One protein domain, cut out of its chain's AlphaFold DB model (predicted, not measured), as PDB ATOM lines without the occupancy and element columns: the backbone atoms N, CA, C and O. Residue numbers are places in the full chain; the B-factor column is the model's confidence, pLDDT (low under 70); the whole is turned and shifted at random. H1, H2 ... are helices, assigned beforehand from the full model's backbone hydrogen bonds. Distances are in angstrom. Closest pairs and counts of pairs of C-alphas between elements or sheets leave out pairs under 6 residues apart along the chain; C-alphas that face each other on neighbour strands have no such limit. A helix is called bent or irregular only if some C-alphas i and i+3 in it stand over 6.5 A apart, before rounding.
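What this domain is: This is residues 626 to 798 of the 1079 residues of an uncharacterized protein of Phytomonas sp. isolate EM1 (UniProt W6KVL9). Three long helices, H1, H3 and H4, make an up-and-down bundle, each running against the one before it, and H4 lies in the middle of the whole domain. Short H5 sits between H4 and a second group, in which H7 and H8 pack on H6; little H2 is at one end of H4. The printed part has 173 residues with eight named helices, H1 to H8 in chain order, and no named strand: the class is all helix. It is compact, with a radius of gyration of the C-alphas of 16.4 A, and spans 49 by 36 by 27 A.

Where its parts are: Find C-alpha 626 at (55.880, -17.684, 3.160); from there H1 runs 30.4 A to residue 646. H2 is residues 651 to 654. H3, residues 657 to 681, is 36.1 A long, and H4, residues 687 to 714, is 40.6 A, starting at (49.735, -2.077, -4.210). Next come H5, residues 721 to 729, and H6, residues 739 to 759, 27.2 A long. H7 is residues 776 to 783, and H8, residues 790 to 798, ends at C-alpha (25.161, -12.681, -4.462). H6 and H7 are irregular: C-alphas 741 and 744 are 8.8 A apart, and C-alphas 778 and 781 are 7.0 A apart. H6 has a kink of 43 degrees near residue 746.

How they stand to each other: Start at H4, the hub, which touches five helices. H3 and H4 form a hairpin at a shallow tilt of 28 degrees; their closest C-alphas, Met 667 and Ala 700, are 5.1 A apart. H1 touches H4 at a steep tilt of 42 degrees, closest at the C-alphas of Ser 637 and Thr 703, 5.7 A. H2 touches residues 713 to 714 of H4 alone, closest at C-alphas 652 and 714, 5.1 A. H4 and H5 are a hairpin, with C-alphas 704 and 724 closest at 5.4 A. H5 and H6 are another, with C-alphas 725 and 750 closest at 6.1 A. H7 touches H6, closest at C-alphas 777 and 756, 3.9 A; H8 touches H6 about perpendicular, at 81 degrees, closest at C-alphas 793 and 749, 6.9 A. H1 stays apart from H6, H7 and H8. Every O i to N i+4 pair is within hydrogen-bond range in H1, H3, H4, H5 and H8; H6 has 14 of 17, H7 has 1 of 4 with 3 of 5 O i to N i+3 pairs, and H2 is too short for such a pair.

The domain as a whole: The C-alphas of Gly 683 and Gly 765, the two farthest apart, are 50.5 A apart. The printed part has no cut. Look at residues 760 to 775 for the one long link, H6 to H7; residues 682 to 688 stand free. Mean pLDDT of the printed part is 79.5, and 40 residues are under 70, among them 731 to 743 and 761 to 774.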
ATOM      1  N   LYS A 626      57.345 -17.788   3.217       84.00
ATOM      2  CA  LYS A 626      55.880 -17.684   3.160       84.00
ATOM      3  C   LYS A 626      55.335 -17.647   1.727       84.00
ATOM      4  O   LYS A 626      54.362 -18.337   1.430       84.00
ATOM      5  N   ASP A 627      55.997 -16.920   0.830       85.12
ATOM      6  CA  ASP A 627      55.557 -16.762  -0.562       85.12
ATOM      7  C   ASP A 627      55.557 -18.092  -1.325       85.12
ATOM      8  O   ASP A 627      54.636 -18.378  -2.091       85.12
ATOM      9  N   ALA A 628      56.558 -18.949  -1.095       86.75
ATOM     10  CA  ALA A 628      56.610 -20.265  -1.731       86.75
ATOM     11  C   ALA A 628      55.501 -21.202  -1.226       86.75
ATOM     12  O   ALA A 628      54.946 -21.971  -2.012       86.75
ATOM     13  N   ILE A 629      55.162 -21.122   0.065       89.19
ATOM     14  CA  ILE A 629      54.086 -21.912   0.679       89.19
ATOM     15  C   ILE A 629      52.724 -21.466   0.131       89.19
ATOM     16  O   ILE A 629      51.945 -22.304  -0.326       89.19
ATOM     17  N   LEU A 630      52.465 -20.154   0.087       89.25
ATOM     18  CA  LEU A 630      51.242 -19.592  -0.498       89.25
ATOM     19  C   LEU A 630      51.128 -19.898  -1.997       89.25
ATOM     20  O   LEU A 630      50.064 -20.295  -2.467       89.25
ATOM     21  N   GLY A 631      52.229 -19.793  -2.747       90.06
ATOM     22  CA  GLY A 631      52.271 -20.158  -4.165       90.06
ATOM     23  C   GLY A 631      51.962 -21.639  -4.419       90.06
ATOM     24  O   GLY A 631      51.232 -21.967  -5.361       90.06
ATOM     25  N   TYR A 632      52.459 -22.540  -3.564       90.69
ATOM     26  CA  TYR A 632      52.103 -23.960  -3.614       90.69
ATOM     27  C   TYR A 632      50.619 -24.178  -3.299       90.69
ATOM     28  O   TYR A 632      49.929 -24.852  -4.066       90.69
ATOM     29  N   ALA A 633      50.107 -23.575  -2.222       93.06
ATOM     30  CA  ALA A 633      48.712 -23.715  -1.812       93.06
ATOM     31  C   ALA A 633      47.744 -23.190  -2.890       93.06
ATOM     32  O   ALA A 633      46.805 -23.888  -3.265       93.06
ATOM     33  N   ALA A 634      48.022 -22.030  -3.492       92.56
ATOM     34  CA  ALA A 634      47.231 -21.486  -4.600       92.56
ATOM     35  C   ALA A 634      47.254 -22.395  -5.845       92.56
ATOM     36  O   ALA A 634      46.231 -22.614  -6.503       92.56
ATOM     37  N   SER A 635      48.410 -23.000  -6.144       92.62
ATOM     38  CA  SER A 635      48.535 -23.967  -7.243       92.62
ATOM     39  C   SER A 635      47.716 -25.237  -6.985       92.62
ATOM     40  O   SER A 635      47.050 -25.743  -7.891       92.62
ATOM     41  N   MET A 636      47.735 -25.743  -5.749       93.25
ATOM     42  CA  MET A 636      46.936 -26.895  -5.322       93.25
ATOM     43  C   MET A 636      45.436 -26.596  -5.355       93.25
ATOM     44  O   MET A 636      44.671 -27.405  -5.876       93.25
ATOM     45  N   SER A 637      45.033 -25.416  -4.880       94.00
ATOM     46  CA  SER A 637      43.663 -24.905  -4.952       94.00
ATOM     47  C   SER A 637      43.145 -24.910  -6.392       94.00
ATOM     48  O   SER A 637      42.140 -25.556  -6.696       94.00
ATOM     49  N   SER A 638      43.889 -24.289  -7.314       91.62
ATOM     50  CA  SER A 638      43.525 -24.230  -8.735       91.62
ATOM     51  C   SER A 638      43.383 -25.623  -9.359       91.62
ATOM     52  O   SER A 638      42.440 -25.878 -10.112       91.62
ATOM     53  N   LYS A 639      44.291 -26.553  -9.032       91.94
ATOM     54  CA  LYS A 639      44.230 -27.944  -9.511       91.94
ATOM     55  C   LYS A 639      43.026 -28.696  -8.965       91.94
ATOM     56  O   LYS A 639      42.376 -29.403  -9.729       91.94
ATOM     57  N   TYR A 640      42.721 -28.536  -7.681       92.31
ATOM     58  CA  TYR A 640      41.566 -29.165  -7.055       92.31
ATOM     59  C   TYR A 640      40.253 -28.671  -7.668       92.31
ATOM     60  O   TYR A 640      39.416 -29.483  -8.065       92.31
ATOM     61  N   VAL A 641      40.104 -27.352  -7.828       90.38
ATOM     62  CA  VAL A 641      38.938 -26.726  -8.471       90.38
ATOM     63  C   VAL A 641      38.767 -27.250  -9.899       90.38
ATOM     64  O   VAL A 641      37.692 -27.731 -10.262       90.38
ATOM     65  N   PHE A 642      39.838 -27.241 -10.696       88.62
ATOM     66  CA  PHE A 642      39.813 -27.757 -12.065       88.62
ATOM     67  C   PHE A 642      39.448 -29.249 -12.123       88.62
ATOM     68  O   PHE A 642      38.612 -29.662 -12.929       88.62
ATOM     69  N   ALA A 643      40.035 -30.058 -11.240       87.88
ATOM     70  CA  ALA A 643      39.761 -31.483 -11.143       87.88
ATOM     71  C   ALA A 643      38.301 -31.767 -10.755       87.88
ATOM     72  O   ALA A 643      37.666 -32.631 -11.358       87.88
ATOM     73  N   CYS A 644      37.739 -31.010  -9.811       86.56
ATOM     74  CA  CYS A 644      36.337 -31.134  -9.418       86.56
ATOM     75  C   CYS A 644      35.381 -30.792 -10.565       86.56
ATOM     76  O   CYS A 644      34.394 -31.496 -10.779       86.56
ATOM     77  N   LEU A 645      35.689 -29.756 -11.349       82.81
ATOM     78  CA  LEU A 645      34.892 -29.372 -12.519       82.81
ATOM     79  C   LEU A 645      34.913 -30.428 -13.634       82.81
ATOM     80  O   LEU A 645      33.948 -30.549 -14.391       82.81
ATOM     81  N   ALA A 646      35.975 -31.232 -13.721       80.56
ATOM     82  CA  ALA A 646      36.058 -32.346 -14.662       80.56
ATOM     83  C   ALA A 646      35.169 -33.549 -14.269       80.56
ATOM     84  O   ALA A 646      34.876 -34.404 -15.112       80.56
ATOM     85  N   ILE A 647      34.701 -33.625 -13.016       78.06
ATOM     86  CA  ILE A 647      33.888 -34.739 -12.515       78.06
ATOM     87  C   ILE A 647      32.423 -34.562 -12.926       78.06
ATOM     88  O   ILE A 647      31.638 -33.856 -12.290       78.06
ATOM     89  N   ARG A 648      32.039 -35.262 -13.999       67.25
ATOM     90  CA  ARG A 648      30.677 -35.215 -14.562       67.25
ATOM     91  C   ARG A 648      29.689 -36.191 -13.918       67.25
ATOM     92  O   ARG A 648      28.501 -35.895 -13.883       67.25
ATOM     93  N   SER A 649      30.157 -37.331 -13.412       64.81
ATOM     94  CA  SER A 649      29.323 -38.372 -12.798       64.81
ATOM     95  C   SER A 649      30.088 -39.152 -11.728       64.81
ATOM     96  O   SER A 649      31.323 -39.154 -11.718       64.81
ATOM     97  N   HIS A 650      29.343 -39.821 -10.839       65.56
ATOM     98  CA  HIS A 650      29.877 -40.680  -9.771       65.56
ATOM     99  C   HIS A 650      30.867 -39.961  -8.839       65.56
ATOM    100  O   HIS A 650      31.876 -40.537  -8.439       65.56
ATOM    101  N   ALA A 651      30.595 -38.694  -8.510       66.44
ATOM    102  CA  ALA A 651      31.465 -37.880  -7.661       66.44
ATOM    103  C   ALA A 651      31.753 -38.542  -6.301       66.44
ATOM    104  O   ALA A 651      32.902 -38.531  -5.868       66.44
ATOM    105  N   GLN A 652      30.752 -39.203  -5.708       66.75
ATOM    106  CA  GLN A 652      30.872 -39.932  -4.439       66.75
ATOM    107  C   GLN A 652      31.945 -41.028  -4.454       66.75
ATOM    108  O   GLN A 652      32.663 -41.205  -3.483       66.75
ATOM    109  N   TYR A 653      32.115 -41.719  -5.584       66.38
ATOM    110  CA  TYR A 653      33.129 -42.769  -5.747       66.38
ATOM    111  C   TYR A 653      34.451 -42.233  -6.285       66.38
ATOM    112  O   TYR A 653      35.467 -42.932  -6.305       66.38
ATOM    113  N   ARG A 654      34.433 -41.000  -6.794       74.44
ATOM    114  CA  ARG A 654      35.608 -40.367  -7.363       74.44
ATOM    115  C   ARG A 654      36.371 -39.556  -6.356       74.44
ATOM    116  O   ARG A 654      37.562 -39.517  -6.553       74.44
ATOM    117  N   LEU A 655      35.782 -38.927  -5.350       83.75
ATOM    118  CA  LEU A 655      36.526 -38.125  -4.376       83.75
ATOM    119  C   LEU A 655      36.972 -38.990  -3.198       83.75
ATOM    120  O   LEU A 655      36.139 -39.576  -2.517       83.75
ATOM    121  N   LEU A 656      38.281 -39.065  -2.966       85.69
ATOM    122  CA  LEU A 656      38.840 -39.802  -1.830       85.69
ATOM    123  C   LEU A 656      38.968 -38.887  -0.595       85.69
ATOM    124  O   LEU A 656      39.288 -37.708  -0.773       85.69
ATOM    125  N   PRO A 657      38.786 -39.399   0.639       86.81
ATOM    126  CA  PRO A 657      38.943 -38.619   1.863       86.81
ATOM    127  C   PRO A 657      40.270 -37.852   1.931       86.81
ATOM    128  O   PRO A 657      40.243 -36.653   2.185       86.81
ATOM    129  N   ASP A 658      41.407 -38.473   1.601       88.69
ATOM    130  CA  ASP A 658      42.718 -37.801   1.549       88.69
ATOM    131  C   ASP A 658      42.768 -36.602   0.586       88.69
ATOM    132  O   ASP A 658      43.442 -35.611   0.859       88.69
ATOM    133  N   GLU A 659      42.052 -36.640  -0.539       90.94
ATOM    134  CA  GLU A 659      42.013 -35.511  -1.478       90.94
ATOM    135  C   GLU A 659      41.161 -34.365  -0.935       90.94
ATOM    136  O   GLU A 659      41.531 -33.199  -1.088       90.94
ATOM    137  N   VAL A 660      40.049 -34.687  -0.266       91.38
ATOM    138  CA  VAL A 660      39.232 -33.691   0.439       91.38
ATOM    139  C   VAL A 660      40.032 -33.092   1.600       91.38
ATOM    140  O   VAL A 660      40.068 -31.873   1.742       91.38
ATOM    141  N   CYS A 661      40.752 -33.913   2.371       91.19
ATOM    142  CA  CYS A 661      41.647 -33.457   3.437       91.19
ATOM    143  C   CYS A 661      42.794 -32.592   2.897       91.19
ATOM    144  O   CYS A 661      43.127 -31.574   3.496       91.19
ATOM    145  N   THR A 662      43.355 -32.936   1.735       93.31
ATOM    146  CA  THR A 662      44.376 -32.111   1.074       93.31
ATOM    147  C   THR A 662      43.815 -30.728   0.761       93.31
ATOM    148  O   THR A 662      44.445 -29.718   1.067       93.31
ATOM    149  N   ALA A 663      42.622 -30.665   0.162       94.62
ATOM    150  CA  ALA A 663      41.970 -29.403  -0.175       94.62
ATOM    151  C   ALA A 663      41.604 -28.581   1.073       94.62
ATOM    152  O   ALA A 663      41.734 -27.358   1.058       94.62
ATOM    153  N   VAL A 664      41.220 -29.244   2.167       92.75
ATOM    154  CA  VAL A 664      41.039 -28.625   3.487       92.75
ATOM    155  C   VAL A 664      42.333 -27.981   3.983       92.75
ATOM    156  O   VAL A 664      42.324 -26.813   4.357       92.75
ATOM    157  N   GLU A 665      43.445 -28.717   3.987       92.69
ATOM    158  CA  GLU A 665      44.728 -28.200   4.476       92.69
ATOM    159  C   GLU A 665      45.201 -27.020   3.608       92.69
ATOM    160  O   GLU A 665      45.677 -26.019   4.136       92.69
ATOM    161  N   VAL A 666      44.985 -27.081   2.287       94.81
ATOM    162  CA  VAL A 666      45.237 -25.966   1.352       94.81
ATOM    163  C   VAL A 666      44.374 -24.745   1.671       94.81
ATOM    164  O   VAL A 666      44.884 -23.626   1.684       94.81
ATOM    165  N   MET A 667      43.078 -24.944   1.916       94.06
ATOM    166  CA  MET A 667      42.146 -23.874   2.278       94.06
ATOM    167  C   MET A 667      42.587 -23.180   3.572       94.06
ATOM    168  O   MET A 667      42.684 -21.956   3.592       94.06
ATOM    169  N   LEU A 668      42.898 -23.951   4.620       89.75
ATOM    170  CA  LEU A 668      43.360 -23.417   5.906       89.75
ATOM    171  C   LEU A 668      44.682 -22.657   5.752       89.75
ATOM    172  O   LEU A 668      44.808 -21.541   6.244       89.75
ATOM    173  N   LEU A 669      45.626 -23.209   4.986       91.00
ATOM    174  CA  LEU A 669      46.887 -22.542   4.666       91.00
ATOM    175  C   LEU A 669      46.685 -21.192   3.975       91.00
ATOM    176  O   LEU A 669      47.323 -20.211   4.348       91.00
ATOM    177  N   LEU A 670      45.812 -21.120   2.970       91.75
ATOM    178  CA  LEU A 670      45.526 -19.854   2.296       91.75
ATOM    179  C   LEU A 670      44.846 -18.865   3.249       91.75
ATOM    180  O   LEU A 670      45.223 -17.696   3.268       91.75
ATOM    181  N   GLN A 671      43.895 -19.323   4.064       87.88
ATOM    182  CA  GLN A 671      43.141 -18.479   4.990       87.88
ATOM    183  C   GLN A 671      44.015 -17.904   6.120       87.88
ATOM    184  O   GLN A 671      44.012 -16.697   6.355       87.88
ATOM    185  N   GLU A 672      44.781 -18.741   6.819       84.88
ATOM    186  CA  GLU A 672      45.567 -18.323   7.987       84.88
ATOM    187  C   GLU A 672      46.685 -17.344   7.604       84.88
ATOM    188  O   GLU A 672      46.924 -16.341   8.283       84.88
ATOM    189  N   PHE A 673      47.358 -17.600   6.481       80.69
ATOM    190  CA  PHE A 673      48.519 -16.814   6.075       80.69
ATOM    191  C   PHE A 673      48.150 -15.495   5.397       80.69
ATOM    192  O   PHE A 673      48.907 -14.529   5.531       80.69
ATOM    193  N   THR A 674      46.999 -15.415   4.729       79.81
ATOM    194  CA  THR A 674      46.475 -14.144   4.206       79.81
ATOM    195  C   THR A 674      45.951 -13.254   5.331       79.81
ATOM    196  O   THR A 674      46.334 -12.088   5.407       79.81
ATOM    197  N   ALA A 675      45.203 -13.814   6.289       76.06
ATOM    198  CA  ALA A 675      44.722 -13.072   7.456       76.06
ATOM    199  C   ALA A 675      45.872 -12.487   8.299       76.06
ATOM    200  O   ALA A 675      45.815 -11.337   8.739       76.06
ATOM    201  N   ALA A 676      46.953 -13.252   8.492       70.56
ATOM    202  CA  ALA A 676      48.141 -12.772   9.196       70.56
ATOM    203  C   ALA A 676      48.846 -11.610   8.465       70.56
ATOM    204  O   ALA A 676      49.344 -10.690   9.119       70.56
ATOM    205  N   ASP A 677      48.875 -11.627   7.125       72.00
ATOM    206  CA  ASP A 677      49.437 -10.522   6.334       72.00
ATOM    207  C   ASP A 677      48.581  -9.262   6.426       72.00
ATOM    208  O   ASP A 677      49.127  -8.169   6.573       72.00
ATOM    209  N   ASP A 678      47.257  -9.399   6.399       70.75
ATOM    210  CA  ASP A 678      46.346  -8.257   6.482       70.75
ATOM    211  C   ASP A 678      46.480  -7.530   7.832       70.75
ATOM    212  O   ASP A 678      46.490  -6.297   7.883       70.75
ATOM    213  N   ILE A 679      46.681  -8.270   8.933       73.69
ATOM    214  CA  ILE A 679      46.959  -7.686  10.257       73.69
ATOM    215  C   ILE A 679      48.305  -6.948  10.259       73.69
ATOM    216  O   ILE A 679      48.389  -5.829  10.772       73.69
ATOM    217  N   ALA A 680      49.350  -7.541   9.675       69.50
ATOM    218  CA  ALA A 680      50.679  -6.935   9.618       69.50
ATOM    219  C   ALA A 680      50.732  -5.688   8.711       69.50
ATOM    220  O   ALA A 680      51.512  -4.770   8.966       69.50
ATOM    221  N   ARG A 681      49.894  -5.637   7.666       67.88
ATOM    222  CA  ARG A 681      49.891  -4.584   6.636       67.88
ATOM    223  C   ARG A 681      48.968  -3.404   6.912       67.88
ATOM    224  O   ARG A 681      49.008  -2.452   6.133       67.88
ATOM    225  N   LYS A 682      48.230  -3.376   8.031       68.94
ATOM    226  CA  LYS A 682      47.356  -2.253   8.456       68.94
ATOM    227  C   LYS A 682      48.041  -0.865   8.586       68.94
ATOM    228  O   LYS A 682      47.420   0.072   9.074       68.94
ATOM    229  N   GLY A 683      49.284  -0.688   8.123       63.88
ATOM    230  CA  GLY A 683      49.991   0.594   8.049       63.88
ATOM    231  C   GLY A 683      50.894   0.822   6.824       63.88
ATOM    232  O   GLY A 683      51.641   1.799   6.849       63.88
ATOM    233  N   GLN A 684      50.879  -0.020   5.774       63.44
ATOM    234  CA  GLN A 684      51.798   0.130   4.629       63.44
ATOM    235  C   GLN A 684      51.110  -0.121   3.271       63.44
ATOM    236  O   GLN A 684      50.692  -1.234   2.972       63.44
ATOM    237  N   GLU A 685      50.998   0.926   2.444       64.75
ATOM    238  CA  GLU A 685      50.364   0.890   1.115       64.75
ATOM    239  C   GLU A 685      51.313   0.320   0.042       64.75
ATOM    240  O   GLU A 685      51.915   1.064  -0.734       64.75
ATOM    241  N   ASP A 686      51.453  -1.005  -0.020       75.69
ATOM    242  CA  ASP A 686      52.073  -1.684  -1.167       75.69
ATOM    243  C   ASP A 686      50.992  -2.296  -2.076       75.69
ATOM    244  O   ASP A 686      50.305  -3.250  -1.704       75.69
ATOM    245  N   LYS A 687      50.815  -1.719  -3.272       75.75
ATOM    246  CA  LYS A 687      49.735  -2.077  -4.210       75.75
ATOM    247  C   LYS A 687      49.896  -3.472  -4.816       75.75
ATOM    248  O   LYS A 687      48.887  -4.118  -5.084       75.75
ATOM    249  N   ASP A 688      51.124  -3.943  -5.027       73.25
ATOM    250  CA  ASP A 688      51.361  -5.251  -5.654       73.25
ATOM    251  C   ASP A 688      51.103  -6.390  -4.654       73.25
ATOM    252  O   ASP A 688      50.512  -7.419  -4.990       73.25
ATOM    253  N   ALA A 689      51.463  -6.164  -3.388       68.81
ATOM    254  CA  ALA A 689      51.211  -7.093  -2.293       68.81
ATOM    255  C   ALA A 689      49.706  -7.241  -1.973       68.81
ATOM    256  O   ALA A 689      49.257  -8.326  -1.587       68.81
ATOM    257  N   ASP A 690      48.925  -6.174  -2.168       75.69
ATOM    258  CA  ASP A 690      47.462  -6.165  -2.029       75.69
ATOM    259  C   ASP A 690      46.778  -7.013  -3.123       75.69
ATOM    260  O   ASP A 690      45.905  -7.831  -2.832       75.69
ATOM    261  N   VAL A 691      47.238  -6.934  -4.379       79.81
ATOM    262  CA  VAL A 691      46.706  -7.773  -5.476       79.81
ATOM    263  C   VAL A 691      46.941  -9.267  -5.220       79.81
ATOM    264  O   VAL A 691      46.037 -10.082  -5.443       79.81
ATOM    265  N   ALA A 692      48.126  -9.638  -4.728       77.75
ATOM    266  CA  ALA A 692      48.434 -11.024  -4.375       77.75
ATOM    267  C   ALA A 692      47.560 -11.523  -3.209       77.75
ATOM    268  O   ALA A 692      46.970 -12.598  -3.322       77.75
ATOM    269  N   SER A 693      47.395 -10.719  -2.147       80.81
ATOM    270  CA  SER A 693      46.538 -11.062  -0.996       80.81
ATOM    271  C   SER A 693      45.093 -11.338  -1.429       80.81
ATOM    272  O   SER A 693      44.539 -12.397  -1.132       80.81
ATOM    273  N   ARG A 694      44.513 -10.454  -2.253       82.25
ATOM    274  CA  ARG A 694      43.156 -10.633  -2.803       82.25
ATOM    275  C   ARG A 694      43.014 -11.898  -3.644       82.25
ATOM    276  O   ARG A 694      41.959 -12.530  -3.642       82.25
ATOM    277  N   THR A 695      44.061 -12.263  -4.382       86.44
ATOM    278  CA  THR A 695      44.062 -13.484  -5.196       86.44
ATOM    279  C   THR A 695      44.036 -14.722  -4.303       86.44
ATOM    280  O   THR A 695      43.207 -15.601  -4.518       86.44
ATOM    281  N   TYR A 696      44.861 -14.758  -3.254       88.81
ATOM    282  CA  TYR A 696      44.886 -15.871  -2.306       88.81
ATOM    283  C   TYR A 696      43.596 -15.995  -1.490       88.81
ATOM    284  O   TYR A 696      43.117 -17.110  -1.304       88.81
ATOM    285  N   HIS A 697      42.987 -14.879  -1.080       86.31
ATOM    286  CA  HIS A 697      41.660 -14.875  -0.450       86.31
ATOM    287  C   HIS A 697      40.585 -15.445  -1.373       86.31
ATOM    288  O   HIS A 697      39.792 -16.301  -0.979       86.31
ATOM    289  N   ARG A 698      40.582 -15.019  -2.641       88.50
ATOM    290  CA  ARG A 698      39.667 -15.570  -3.645       88.50
ATOM    291  C   ARG A 698      39.866 -17.077  -3.804       88.50
ATOM    292  O   ARG A 698      38.883 -17.813  -3.836       88.50
ATOM    293  N   ASP A 699      41.111 -17.532  -3.895       90.50
ATOM    294  CA  ASP A 699      41.434 -18.949  -4.055       90.50
ATOM    295  C   ASP A 699      41.071 -19.758  -2.793       90.50
ATOM    296  O   ASP A 699      40.572 -20.879  -2.912       90.50
ATOM    297  N   ALA A 700      41.207 -19.186  -1.590       91.25
ATOM    298  CA  ALA A 700      40.734 -19.785  -0.340       91.25
ATOM    299  C   ALA A 700      39.213 -19.997  -0.361       91.25
ATOM    300  O   ALA A 700      38.750 -21.119  -0.160       91.25
ATOM    301  N   HIS A 701      38.437 -18.961  -0.702       89.75
ATOM    302  CA  HIS A 701      36.975 -19.051  -0.797       89.75
ATOM    303  C   HIS A 701      36.514 -20.028  -1.882       89.75
ATOM    304  O   HIS A 701      35.583 -20.805  -1.670       89.75
ATOM    305  N   LEU A 702      37.173 -20.039  -3.046       90.81
ATOM    306  CA  LEU A 702      36.872 -21.020  -4.089       90.81
ATOM    307  C   LEU A 702      37.163 -22.439  -3.602       90.81
ATOM    308  O   LEU A 702      36.316 -23.314  -3.750       90.81
ATOM    309  N   THR A 703      38.308 -22.667  -2.962       93.38
ATOM    310  CA  THR A 703      38.638 -23.984  -2.396       93.38
ATOM    311  C   THR A 703      37.602 -24.407  -1.365       93.38
ATOM    312  O   THR A 703      37.085 -25.517  -1.456       93.38
ATOM    313  N   ALA A 704      37.233 -23.514  -0.443       92.50
ATOM    314  CA  ALA A 704      36.247 -23.777   0.596       92.50
ATOM    315  C   ALA A 704      34.883 -24.174   0.012       92.50
ATOM    316  O   ALA A 704      34.278 -25.141   0.470       92.50
ATOM    317  N   LEU A 705      34.431 -23.512  -1.059       92.19
ATOM    318  CA  LEU A 705      33.191 -23.871  -1.751       92.19
ATOM    319  C   LEU A 705      33.228 -25.304  -2.301       92.19
ATOM    320  O   LEU A 705      32.283 -26.074  -2.116       92.19
ATOM    321  N   PHE A 706      34.309 -25.668  -2.992       91.75
ATOM    322  CA  PHE A 706      34.457 -27.007  -3.565       91.75
ATOM    323  C   PHE A 706      34.671 -28.079  -2.492       91.75
ATOM    324  O   PHE A 706      34.181 -29.199  -2.651       91.75
ATOM    325  N   VAL A 707      35.338 -27.735  -1.386       92.88
ATOM    326  CA  VAL A 707      35.449 -28.586  -0.197       92.88
ATOM    327  C   VAL A 707      34.064 -28.834   0.395       92.88
ATOM    328  O   VAL A 707      33.698 -29.993   0.552       92.88
ATOM    329  N   LEU A 708      33.244 -27.802   0.629       91.12
ATOM    330  CA  LEU A 708      31.874 -27.979   1.131       91.12
ATOM    331  C   LEU A 708      31.031 -28.858   0.217       91.12
ATOM    332  O   LEU A 708      30.343 -29.759   0.690       91.12
ATOM    333  N   GLN A 709      31.113 -28.642  -1.095       88.62
ATOM    334  CA  GLN A 709      30.395 -29.477  -2.051       88.62
ATOM    335  C   GLN A 709      30.890 -30.931  -2.024       88.62
ATOM    336  O   GLN A 709      30.090 -31.856  -2.159       88.62
ATOM    337  N   SER A 710      32.191 -31.140  -1.833       89.88
ATOM    338  CA  SER A 710      32.788 -32.470  -1.715       89.88
ATOM    339  C   SER A 710      32.375 -33.170  -0.424       89.88
ATOM    340  O   SER A 710      32.009 -34.342  -0.477       89.88
ATOM    341  N   ILE A 711      32.345 -32.458   0.705       89.94
ATOM    342  CA  ILE A 711      31.827 -32.949   1.990       89.94
ATOM    343  C   ILE A 711      30.333 -33.279   1.865       89.94
ATOM    344  O   ILE A 711      29.904 -34.341   2.300       89.94
ATOM    345  N   ALA A 712      29.535 -32.426   1.217       86.19
ATOM    346  CA  ALA A 712      28.101 -32.664   1.034       86.19
ATOM    347  C   ALA A 712      27.808 -33.942   0.235       86.19
ATOM    348  O   ALA A 712      26.858 -34.650   0.558       86.19
ATOM    349  N   ILE A 713      28.627 -34.240  -0.781       82.88
ATOM    350  CA  ILE A 713      28.492 -35.444  -1.614       82.88
ATOM    351  C   ILE A 713      29.034 -36.681  -0.893       82.88
ATOM    352  O   ILE A 713      28.381 -37.714  -0.855       82.88
ATOM    353  N   THR A 714      30.251 -36.595  -0.359       83.75
ATOM    354  CA  THR A 714      30.988 -37.775   0.128       83.75
ATOM    355  C   THR A 714      30.771 -38.076   1.603       83.75
ATOM    356  O   THR A 714      31.048 -39.183   2.048       83.75
ATOM    357  N   LYS A 715      30.324 -37.082   2.380       85.19
ATOM    358  CA  LYS A 715      30.261 -37.108   3.849       85.19
ATOM    359  C   LYS A 715      31.614 -37.332   4.534       85.19
ATOM    360  O   LYS A 715      31.664 -37.553   5.742       85.19
ATOM    361  N   HIS A 716      32.719 -37.235   3.799       83.94
ATOM    362  CA  HIS A 716      34.057 -37.214   4.380       83.94
ATOM    363  C   HIS A 716      34.342 -35.850   5.018       83.94
ATOM    364  O   HIS A 716      33.809 -34.840   4.569       83.94
ATOM    365  N   CYS A 717      35.195 -35.816   6.047       83.56
ATOM    366  CA  CYS A 717      35.678 -34.587   6.699       83.56
ATOM    367  C   CYS A 717      34.582 -33.694   7.318       83.56
ATOM    368  O   CYS A 717      34.699 -32.466   7.317       83.56
ATOM    369  N   LEU A 718      33.503 -34.289   7.841       85.31
ATOM    370  CA  LEU A 718      32.421 -33.547   8.504       85.31
ATOM    371  C   LEU A 718      32.892 -32.752   9.734       85.31
ATOM    372  O   LEU A 718      32.294 -31.736  10.067       85.31
ATOM    373  N   ASP A 719      33.979 -33.165  10.380       81.62
ATOM    374  CA  ASP A 719      34.615 -32.465  11.502       81.62
ATOM    375  C   ASP A 719      35.218 -31.107  11.099       81.62
ATOM    376  O   ASP A 719      35.285 -30.175  11.901       81.62
ATOM    377  N   VAL A 720      35.610 -30.964   9.832       83.31
ATOM    378  CA  VAL A 720      36.165 -29.724   9.274       83.31
ATOM    379  C   VAL A 720      35.070 -28.788   8.759       83.31
ATOM    380  O   VAL A 720      35.317 -27.597   8.550       83.31
ATOM    381  N   LEU A 721      33.846 -29.287   8.588       86.81
ATOM    382  CA  LEU A 721      32.717 -28.536   8.042       86.81
ATOM    383  C   LEU A 721      32.539 -27.138   8.677       86.81
ATOM    384  O   LEU A 721      32.457 -26.173   7.912       86.81
ATOM    385  N   PRO A 722      32.598 -26.961  10.017       87.38
ATOM    386  CA  PRO A 722      32.494 -25.632  10.622       87.38
ATOM    387  C   PRO A 722      33.601 -24.672  10.171       87.38
ATOM    388  O   PRO A 722      33.345 -23.489   9.965       87.38
ATOM    389  N   ARG A 723      34.830 -25.168   9.970       84.50
ATOM    390  CA  ARG A 723      35.968 -24.352   9.514       84.50
ATOM    391  C   ARG A 723      35.837 -23.956   8.049       84.50
ATOM    392  O   ARG A 723      36.127 -22.816   7.707       84.50
ATOM    393  N   ALA A 724      35.376 -24.866   7.193       87.25
ATOM    394  CA  ALA A 724      35.139 -24.563   5.782       87.25
ATOM    395  C   ALA A 724      34.006 -23.536   5.602       87.25
ATOM    396  O   ALA A 724      34.132 -22.605   4.805       87.25
ATOM    397  N   ILE A 725      32.936 -23.652   6.397       89.25
ATOM    398  CA  ILE A 725      31.860 -22.654   6.450       89.25
ATOM    399  C   ILE A 725      32.394 -21.323   6.981       89.25
ATOM    400  O   ILE A 725      32.174 -20.292   6.353       89.25
ATOM    401  N   ALA A 726      33.152 -21.335   8.081       86.19
ATOM    402  CA  ALA A 726      33.767 -20.127   8.621       86.19
ATOM    403  C   ALA A 726      34.685 -19.447   7.596       86.19
ATOM    404  O   ALA A 726      34.642 -18.230   7.480       86.19
ATOM    405  N   CYS A 727      35.455 -20.205   6.807       86.62
ATOM    406  CA  CYS A 727      36.258 -19.670   5.707       86.62
ATOM    407  C   CYS A 727      35.393 -18.955   4.663       86.62
ATOM    408  O   CYS A 727      35.671 -17.803   4.338       86.62
ATOM    409  N   LEU A 728      34.299 -19.571   4.201       86.81
ATOM    410  CA  LEU A 728      33.376 -18.939   3.245       86.81
ATOM    411  C   LEU A 728      32.639 -17.712   3.786       86.81
ATOM    412  O   LEU A 728      32.184 -16.884   2.995       86.81
ATOM    413  N   LEU A 729      32.461 -17.636   5.103       84.62
ATOM    414  CA  LEU A 729      31.816 -16.512   5.777       84.62
ATOM    415  C   LEU A 729      32.823 -15.449   6.252       84.62
ATOM    416  O   LEU A 729      32.391 -14.389   6.699       84.62
ATOM    417  N   SER A 730      34.135 -15.719   6.181       76.81
ATOM    418  CA  SER A 730      35.173 -14.863   6.770       76.81
ATOM    419  C   SER A 730      35.505 -13.612   5.954       76.81
ATOM    420  O   SER A 730      35.365 -13.551   4.731       76.81
ATOM    421  N   HIS A 731      35.983 -12.594   6.672       60.62
ATOM    422  CA  HIS A 731      36.224 -11.242   6.171       60.62
ATOM    423  C   HIS A 731      37.655 -11.097   5.681       60.62
ATOM    424  O   HIS A 731      38.555 -10.757   6.446       60.62
ATOM    425  N   GLY A 732      37.860 -11.343   4.394       52.94
ATOM    426  CA  GLY A 732      39.173 -11.235   3.767       52.94
ATOM    427  C   GLY A 732      39.057 -10.788   2.322       52.94
ATOM    428  O   GLY A 732      39.158 -11.588   1.405       52.94
ATOM    429  N   SER A 733      38.824  -9.492   2.113       50.84
ATOM    430  CA  SER A 733      38.798  -8.801   0.813       50.84
ATOM    431  C   SER A 733      37.657  -9.175  -0.167       50.84
ATOM    432  O   SER A 733      37.437 -10.321  -0.544       50.84
ATOM    433  N   ALA A 734      36.913  -8.146  -0.596       42.38
ATOM    434  CA  ALA A 734      35.731  -8.162  -1.484       42.38
ATOM    435  C   ALA A 734      34.409  -8.756  -0.931       42.38
ATOM    436  O   ALA A 734      33.381  -8.642  -1.600       42.38
ATOM    437  N   LEU A 735      34.403  -9.331   0.280       47.56
ATOM    438  CA  LEU A 735      33.267 -10.055   0.886       47.56
ATOM    439  C   LEU A 735      32.866  -9.551   2.297       47.56
ATOM    440  O   LEU A 735      32.275 -10.299   3.063       47.56
ATOM    441  N   GLU A 736      33.137  -8.295   2.657       48.59
ATOM    442  CA  GLU A 736      32.921  -7.745   4.016       48.59
ATOM    443  C   GLU A 736      31.444  -7.787   4.478       48.59
ATOM    444  O   GLU A 736      30.615  -7.002   4.021       48.59
ATOM    445  N   LEU A 737      31.061  -8.736   5.343       53.00
ATOM    446  CA  LEU A 737      29.752  -8.769   6.033       53.00
ATOM    447  C   LEU A 737      29.923  -8.258   7.465       53.00
ATOM    448  O   LEU A 737      29.941  -9.084   8.363       53.00
ATOM    449  N   ASP A 738      30.175  -6.964   7.678       48.72
ATOM    450  CA  ASP A 738      30.605  -6.357   8.958       48.72
ATOM    451  C   ASP A 738      30.408  -7.250  10.210       48.72
ATOM    452  O   ASP A 738      29.302  -7.423  10.727       48.72
ATOM    453  N   ALA A 739      31.492  -7.912  10.641       52.66
ATOM    454  CA  ALA A 739      31.437  -8.934  11.690       52.66
ATOM    455  C   ALA A 739      31.036  -8.333  13.045       52.66
ATOM    456  O   ALA A 739      30.486  -9.039  13.892       52.66
ATOM    457  N   GLU A 740      31.279  -7.032  13.234       52.94
ATOM    458  CA  GLU A 740      30.856  -6.291  14.423       52.94
ATOM    459  C   GLU A 740      29.338  -6.042  14.424       52.94
ATOM    460  O   GLU A 740      28.731  -6.001  15.495       52.94
ATOM    461  N   ALA A 741      28.707  -5.961  13.245       54.38
ATOM    462  CA  ALA A 741      27.266  -5.758  13.092       54.38
ATOM    463  C   ALA A 741      26.454  -7.071  13.036       54.38
ATOM    464  O   ALA A 741      25.289  -7.085  13.435       54.38
ATOM    465  N   HIS A 742      27.049  -8.177  12.568       55.81
ATOM    466  CA  HIS A 742      26.322  -9.418  12.234       55.81
ATOM    467  C   HIS A 742      26.831 -10.691  12.936       55.81
ATOM    468  O   HIS A 742      26.556 -11.796  12.468       55.81
ATOM    469  N   GLY A 743      27.549 -10.572  14.059       68.50
ATOM    470  CA  GLY A 743      28.189 -11.708  14.742       68.50
ATOM    471  C   GLY A 743      27.271 -12.911  15.020       68.50
ATOM    472  O   GLY A 743      27.594 -14.026  14.623       68.50
ATOM    473  N   GLU A 744      26.115 -12.707  15.656       76.06
ATOM    474  CA  GLU A 744      25.143 -13.784  15.937       76.06
ATOM    475  C   GLU A 744      24.449 -14.313  14.657       76.06
ATOM    476  O   GLU A 744      24.459 -15.524  14.431       76.06
ATOM    477  N   PRO A 745      23.965 -13.458  13.738       79.25
ATOM    478  CA  PRO A 745      23.364 -13.914  12.480       79.25
ATOM    479  C   PRO A 745      24.265 -14.714  11.537       79.25
ATOM    480  O   PRO A 745      23.795 -15.604  10.826       79.25
ATOM    481  N   LEU A 746      25.564 -14.410  11.505       81.75
ATOM    482  CA  LEU A 746      26.535 -15.177  10.721       81.75
ATOM    483  C   LEU A 746      26.718 -16.588  11.287       81.75
ATOM    484  O   LEU A 746      26.894 -17.534  10.518       81.75
ATOM    485  N   VAL A 747      26.637 -16.743  12.611       85.00
ATOM    486  CA  VAL A 747      26.660 -18.056  13.269       85.00
ATOM    487  C   VAL A 747      25.399 -18.848  12.922       85.00
ATOM    488  O   VAL A 747      25.503 -20.031  12.601       85.00
ATOM    489  N   GLU A 748      24.226 -18.207  12.911       87.19
ATOM    490  CA  GLU A 748      22.974 -18.852  12.489       87.19
ATOM    491  C   GLU A 748      23.016 -19.291  11.021       87.19
ATOM    492  O   GLU A 748      22.664 -20.429  10.713       87.19
ATOM    493  N   LEU A 749      23.509 -18.433  10.118       87.69
ATOM    494  CA  LEU A 749      23.705 -18.794   8.711       87.69
ATOM    495  C   LEU A 749      24.682 -19.969   8.582       87.69
ATOM    496  O   LEU A 749      24.429 -20.907   7.827       87.69
ATOM    497  N   GLY A 750      25.784 -19.934   9.334       88.06
ATOM    498  CA  GLY A 750      26.760 -21.016   9.357       88.06
ATOM    499  C   GLY A 750      26.150 -22.342   9.810       88.06
ATOM    500  O   GLY A 750      26.387 -23.371   9.178       88.06
ATOM    501  N   LYS A 751      25.301 -22.312  10.842       88.88
ATOM    502  CA  LYS A 751      24.567 -23.485  11.322       88.88
ATOM    503  C   LYS A 751      23.574 -24.008  10.281       88.88
ATOM    504  O   LYS A 751      23.596 -25.196   9.984       88.88
ATOM    505  N   ALA A 752      22.778 -23.137   9.663       89.75
ATOM    506  CA  ALA A 752      21.822 -23.534   8.627       89.75
ATOM    507  C   ALA A 752      22.514 -24.178   7.409       89.75
ATOM    508  O   ALA A 752      22.032 -25.163   6.845       89.75
ATOM    509  N   LEU A 753      23.684 -23.659   7.013       90.31
ATOM    510  CA  LEU A 753      24.518 -24.262   5.969       90.31
ATOM    511  C   LEU A 753      25.077 -25.622   6.404       90.31
ATOM    512  O   LEU A 753      25.067 -26.564   5.611       90.31
ATOM    513  N   GLN A 754      25.546 -25.738   7.649       90.06
ATOM    514  CA  GLN A 754      26.054 -26.987   8.215       90.06
ATOM    515  C   GLN A 754      24.972 -28.070   8.221       90.06
ATOM    516  O   GLN A 754      25.197 -29.158   7.687       90.06
ATOM    517  N   ASP A 755      23.789 -27.750   8.740       87.88
ATOM    518  CA  ASP A 755      22.636 -28.648   8.781       87.88
ATOM    519  C   ASP A 755      22.225 -29.055   7.359       87.88
ATOM    520  O   ASP A 755      21.988 -30.232   7.086       87.88
ATOM    521  N   GLY A 756      22.262 -28.116   6.410       87.94
ATOM    522  CA  GLY A 756      22.042 -28.387   4.993       87.94
ATOM    523  C   GLY A 756      23.064 -29.344   4.366       87.94
ATOM    524  O   GLY A 756      22.686 -30.209   3.573       87.94
ATOM    525  N   VAL A 757      24.355 -29.224   4.700       87.19
ATOM    526  CA  VAL A 757      25.412 -30.141   4.224       87.19
ATOM    527  C   VAL A 757      25.237 -31.531   4.829       87.19
ATOM    528  O   VAL A 757      25.389 -32.527   4.116       87.19
ATOM    529  N   VAL A 758      24.888 -31.616   6.114       85.25
ATOM    530  CA  VAL A 758      24.639 -32.885   6.812       85.25
ATOM    531  C   VAL A 758      23.398 -33.577   6.240       85.25
ATOM    532  O   VAL A 758      23.480 -34.758   5.899       85.25
ATOM    533  N   ALA A 759      22.307 -32.837   6.031       81.44
ATOM    534  CA  ALA A 759      21.036 -33.343   5.511       81.44
ATOM    535  C   ALA A 759      21.030 -33.620   3.999       81.44
ATOM    536  O   ALA A 759      20.130 -34.298   3.508       81.44
ATOM    537  N   ALA A 760      22.007 -33.109   3.237       79.06
ATOM    538  CA  ALA A 760      22.078 -33.366   1.801       79.06
ATOM    539  C   ALA A 760      22.135 -34.887   1.527       79.06
ATOM    540  O   ALA A 760      22.979 -35.562   2.113       79.06
ATOM    541  N   PRO A 761      21.288 -35.453   0.651       67.94
ATOM    542  CA  PRO A 761      21.393 -36.860   0.286       67.94
ATOM    543  C   PRO A 761      22.764 -37.130  -0.343       67.94
ATOM    544  O   PRO A 761      23.223 -36.356  -1.186       67.94
ATOM    545  N   SER A 762      23.404 -38.230   0.055       59.16
ATOM    546  CA  SER A 762      24.671 -38.694  -0.528       59.16
ATOM    547  C   SER A 762      24.549 -38.980  -2.031       59.16
ATOM    548  O   SER A 762      25.509 -38.797  -2.770       59.16
ATOM    549  N   GLU A 763      23.351 -39.349  -2.494       53.09
ATOM    550  CA  GLU A 763      23.157 -40.161  -3.706       53.09
ATOM    551  C   GLU A 763      22.385 -39.461  -4.845       53.09
ATOM    552  O   GLU A 763      21.858 -40.086  -5.767       53.09
ATOM    553  N   GLY A 764      22.345 -38.129  -4.862       50.03
ATOM    554  CA  GLY A 764      21.922 -37.422  -6.071       50.03
ATOM    555  C   GLY A 764      22.990 -37.589  -7.153       50.03
ATOM    556  O   GLY A 764      23.950 -36.826  -7.144       50.03
ATOM    557  N   GLY A 765      22.836 -38.548  -8.078       43.34
ATOM    558  CA  GLY A 765      23.786 -38.950  -9.139       43.34
ATOM    559  C   GLY A 765      24.323 -37.870 -10.105       43.34
ATOM    560  O   GLY A 765      24.860 -38.194 -11.166       43.34
ATOM    561  N   GLY A 766      24.218 -36.586  -9.772       44.50
ATOM    562  CA  GLY A 766      24.910 -35.493 -10.438       44.50
ATOM    563  C   GLY A 766      26.394 -35.420 -10.051       44.50
ATOM    564  O   GLY A 766      26.766 -35.524  -8.887       44.50
ATOM    565  N   GLY A 767      27.272 -35.192 -11.031       50.22
ATOM    566  CA  GLY A 767      28.657 -34.780 -10.775       50.22
ATOM    567  C   GLY A 767      28.765 -33.483  -9.957       50.22
ATOM    568  O   GLY A 767      27.778 -32.771  -9.764       50.22
ATOM    569  N   LEU A 768      29.980 -33.126  -9.516       51.12
ATOM    570  CA  LEU A 768      30.254 -31.868  -8.789       51.12
ATOM    571  C   LEU A 768      29.846 -30.620  -9.588       51.12
ATOM    572  O   LEU A 768      29.473 -29.608  -8.999       51.12
ATOM    573  N   ALA A 769      29.824 -30.731 -10.917       45.91
ATOM    574  CA  ALA A 769      29.395 -29.690 -11.848       45.91
ATOM    575  C   ALA A 769      28.080 -30.014 -12.591       45.91
ATOM    576  O   ALA A 769      27.820 -29.432 -13.644       45.91
ATOM    577  N   ALA A 770      27.266 -30.968 -12.114       49.81
ATOM    578  CA  ALA A 770      26.006 -31.297 -12.782       49.81
ATOM    579  C   ALA A 770      25.034 -30.112 -12.729       49.81
ATOM    580  O   ALA A 770      24.504 -29.768 -11.673       49.81
ATOM    581  N   ALA A 771      24.811 -29.498 -13.889       48.00
ATOM    582  CA  ALA A 771      23.818 -28.454 -14.069       48.00
ATOM    583  C   ALA A 771      22.410 -28.991 -13.753       48.00
ATOM    584  O   ALA A 771      22.037 -30.075 -14.204       48.00
ATOM    585  N   GLY A 772      21.629 -28.213 -13.001       49.69
ATOM    586  CA  GLY A 772      20.176 -28.372 -12.910       49.69
ATOM    587  C   GLY A 772      19.597 -29.120 -11.707       49.69
ATOM    588  O   GLY A 772      18.376 -29.159 -11.584       49.69
ATOM    589  N   VAL A 773      20.414 -29.672 -10.802       55.53
ATOM    590  CA  VAL A 773      19.922 -30.225  -9.523       55.53
ATOM    591  C   VAL A 773      20.236 -29.230  -8.398       55.53
ATOM    592  O   VAL A 773      21.400 -28.836  -8.275       55.53
ATOM    593  N   PRO A 774      19.248 -28.797  -7.585       56.69
ATOM    594  CA  PRO A 774      19.497 -27.913  -6.449       56.69
ATOM    595  C   PRO A 774      20.565 -28.507  -5.541       56.69
ATOM    596  O   PRO A 774      20.461 -29.666  -5.145       56.69
ATOM    597  N   ARG A 775      21.581 -27.713  -5.183       71.31
ATOM    598  CA  ARG A 775      22.479 -28.078  -4.087       71.31
ATOM    599  C   ARG A 775      21.725 -27.849  -2.778       71.31
ATOM    600  O   ARG A 775      21.494 -26.690  -2.431       71.31
ATOM    601  N   PRO A 776      21.326 -28.915  -2.059       73.00
ATOM    602  CA  PRO A 776      20.398 -28.786  -0.937       73.00
ATOM    603  C   PRO A 776      20.965 -27.900   0.166       73.00
ATOM    604  O   PRO A 776      20.243 -27.100   0.741       73.00
ATOM    605  N   TRP A 777      22.279 -27.960   0.382       85.44
ATOM    606  CA  TRP A 777      22.946 -27.195   1.425       85.44
ATOM    607  C   TRP A 777      22.970 -25.680   1.174       85.44
ATOM    608  O   TRP A 777      22.808 -24.912   2.112       85.44
ATOM    609  N   ALA A 778      23.109 -25.228  -0.079       88.88
ATOM    610  CA  ALA A 778      23.120 -23.797  -0.405       88.88
ATOM    611  C   ALA A 778      21.718 -23.168  -0.302       88.88
ATOM    612  O   ALA A 778      21.581 -21.961  -0.100       88.88
ATOM    613  N   ILE A 779      20.684 -24.000  -0.456       88.94
ATOM    614  CA  ILE A 779      19.271 -23.618  -0.417       88.94
ATOM    615  C   ILE A 779      18.667 -23.850   0.977       88.94
ATOM    616  O   ILE A 779      17.657 -23.234   1.301       88.94
ATOM    617  N   ALA A 780      19.279 -24.684   1.821       88.19
ATOM    618  CA  ALA A 780      18.793 -24.991   3.164       88.19
ATOM    619  C   ALA A 780      18.469 -23.736   3.996       88.19
ATOM    620  O   ALA A 780      17.355 -23.679   4.518       88.19
ATOM    621  N   PRO A 781      19.308 -22.672   4.021       91.88
ATOM    622  CA  PRO A 781      18.965 -21.459   4.759       91.88
ATOM    623  C   PRO A 781      17.690 -20.773   4.266       91.88
ATOM    624  O   PRO A 781      17.067 -20.048   5.027       91.88
ATOM    625  N   LEU A 782      17.253 -20.980   3.020       89.94
ATOM    626  CA  LEU A 782      15.998 -20.416   2.514       89.94
ATOM    627  C   LEU A 782      14.771 -21.089   3.154       89.94
ATOM    628  O   LEU A 782      13.795 -20.406   3.459       89.94
ATOM    629  N   TYR A 783      14.832 -22.403   3.386       88.38
ATOM    630  CA  TYR A 783      13.730 -23.202   3.944       88.38
ATOM    631  C   TYR A 783      13.838 -23.460   5.450       88.38
ATOM    632  O   TYR A 783      12.897 -23.985   6.032       88.38
ATOM    633  N   ASP A 784      14.955 -23.101   6.076       88.62
ATOM    634  CA  ASP A 784      15.119 -23.206   7.522       88.62
ATOM    635  C   ASP A 784      14.318 -22.108   8.239       88.62
ATOM    636  O   ASP A 784      14.686 -20.933   8.200       88.62
ATOM    637  N   ASP A 785      13.218 -22.482   8.890       85.50
ATOM    638  CA  ASP A 785      12.383 -21.560   9.668       85.50
ATOM    639  C   ASP A 785      13.121 -20.981  10.891       85.50
ATOM    640  O   ASP A 785      12.753 -19.911  11.376       85.50
ATOM    641  N   CYS A 786      14.182 -21.645  11.374       86.19
ATOM    642  CA  CYS A 786      15.001 -21.145  12.481       86.19
ATOM    643  C   CYS A 786      15.931 -20.007  12.046       86.19
ATOM    644  O   CYS A 786      16.325 -19.191  12.875       86.19
ATOM    645  N   PHE A 787      16.273 -19.926  10.757       87.19
ATOM    646  CA  PHE A 787      17.119 -18.869  10.214       87.19
ATOM    647  C   PHE A 787      16.271 -17.694   9.707       87.19
ATOM    648  O   PHE A 787      15.814 -17.686   8.561       87.19
ATOM    649  N   ALA A 788      16.062 -16.671  10.537       84.81
ATOM    650  CA  ALA A 788      15.194 -15.540  10.191       84.81
ATOM    651  C   ALA A 788      15.803 -14.588   9.136       84.81
ATOM    652  O   ALA A 788      15.078 -13.959   8.363       84.81
ATOM    653  N   GLN A 789      17.134 -14.482   9.060       87.38
ATOM    654  CA  GLN A 789      17.818 -13.438   8.282       87.38
ATOM    655  C   GLN A 789      18.043 -13.798   6.806       87.38
ATOM    656  O   GLN A 789      19.173 -13.840   6.315       87.38
ATOM    657  N   LYS A 790      16.961 -14.003   6.045       88.38
ATOM    658  CA  LYS A 790      17.048 -14.333   4.603       88.38
ATOM    659  C   LYS A 790      17.804 -13.273   3.781       88.38
ATOM    660  O   LYS A 790      18.428 -13.620   2.777       88.38
ATOM    661  N   ALA A 791      17.814 -12.017   4.242       84.25
ATOM    662  CA  ALA A 791      18.619 -10.919   3.699       84.25
ATOM    663  C   ALA A 791      20.111 -11.265   3.629       84.25
ATOM    664  O   ALA A 791      20.757 -11.117   2.591       84.25
ATOM    665  N   LEU A 792      20.635 -11.769   4.749       86.06
ATOM    666  CA  LEU A 792      22.042 -12.090   4.941       86.06
ATOM    667  C   LEU A 792      22.456 -13.242   4.026       86.06
ATOM    668  O   LEU A 792      23.483 -13.158   3.354       86.06
ATOM    669  N   TRP A 793      21.615 -14.277   3.926       90.69
ATOM    670  CA  TRP A 793      21.808 -15.370   2.970       90.69
ATOM    671  C   TRP A 793      21.826 -14.867   1.522       90.69
ATOM    672  O   TRP A 793      22.720 -15.231   0.757       90.69
ATOM    673  N   ALA A 794      20.888 -13.996   1.142       89.56
ATOM    674  CA  ALA A 794      20.824 -13.459  -0.213       89.56
ATOM    675  C   ALA A 794      22.049 -12.590  -0.547       89.56
ATOM    676  O   ALA A 794      22.631 -12.730  -1.626       89.56
ATOM    677  N   ALA A 795      22.484 -11.736   0.382       84.75
ATOM    678  CA  ALA A 795      23.685 -10.918   0.237       84.75
ATOM    679  C   ALA A 795      24.949 -11.782   0.114       84.75
ATOM    680  O   ALA A 795      25.741 -11.590  -0.813       84.75
ATOM    681  N   TRP A 796      25.106 -12.776   0.993       88.25
ATOM    682  CA  TRP A 796      26.193 -13.754   0.934       88.25
ATOM    683  C   TRP A 796      26.227 -14.474  -0.420       88.25
ATOM    684  O   TRP A 796      27.258 -14.481  -1.099       88.25
ATOM    685  N   LEU A 797      25.086 -14.998  -0.875       89.56
ATOM    686  CA  LEU A 797      24.998 -15.757  -2.120       89.56
ATOM    687  C   LEU A 797      25.302 -14.889  -3.349       89.56
ATOM    688  O   LEU A 797      26.022 -15.325  -4.248       89.56
ATOM    689  N   ARG A 798      24.825 -13.637  -3.389       87.38
ATOM    690  CA  ARG A 798      25.161 -12.681  -4.462       87.38
ATOM    691  C   ARG A 798      26.661 -12.443  -4.560       87.38
ATOM    692  O   ARG A 798      27.202 -12.395  -5.665       87.38
TER     693      ARG A 798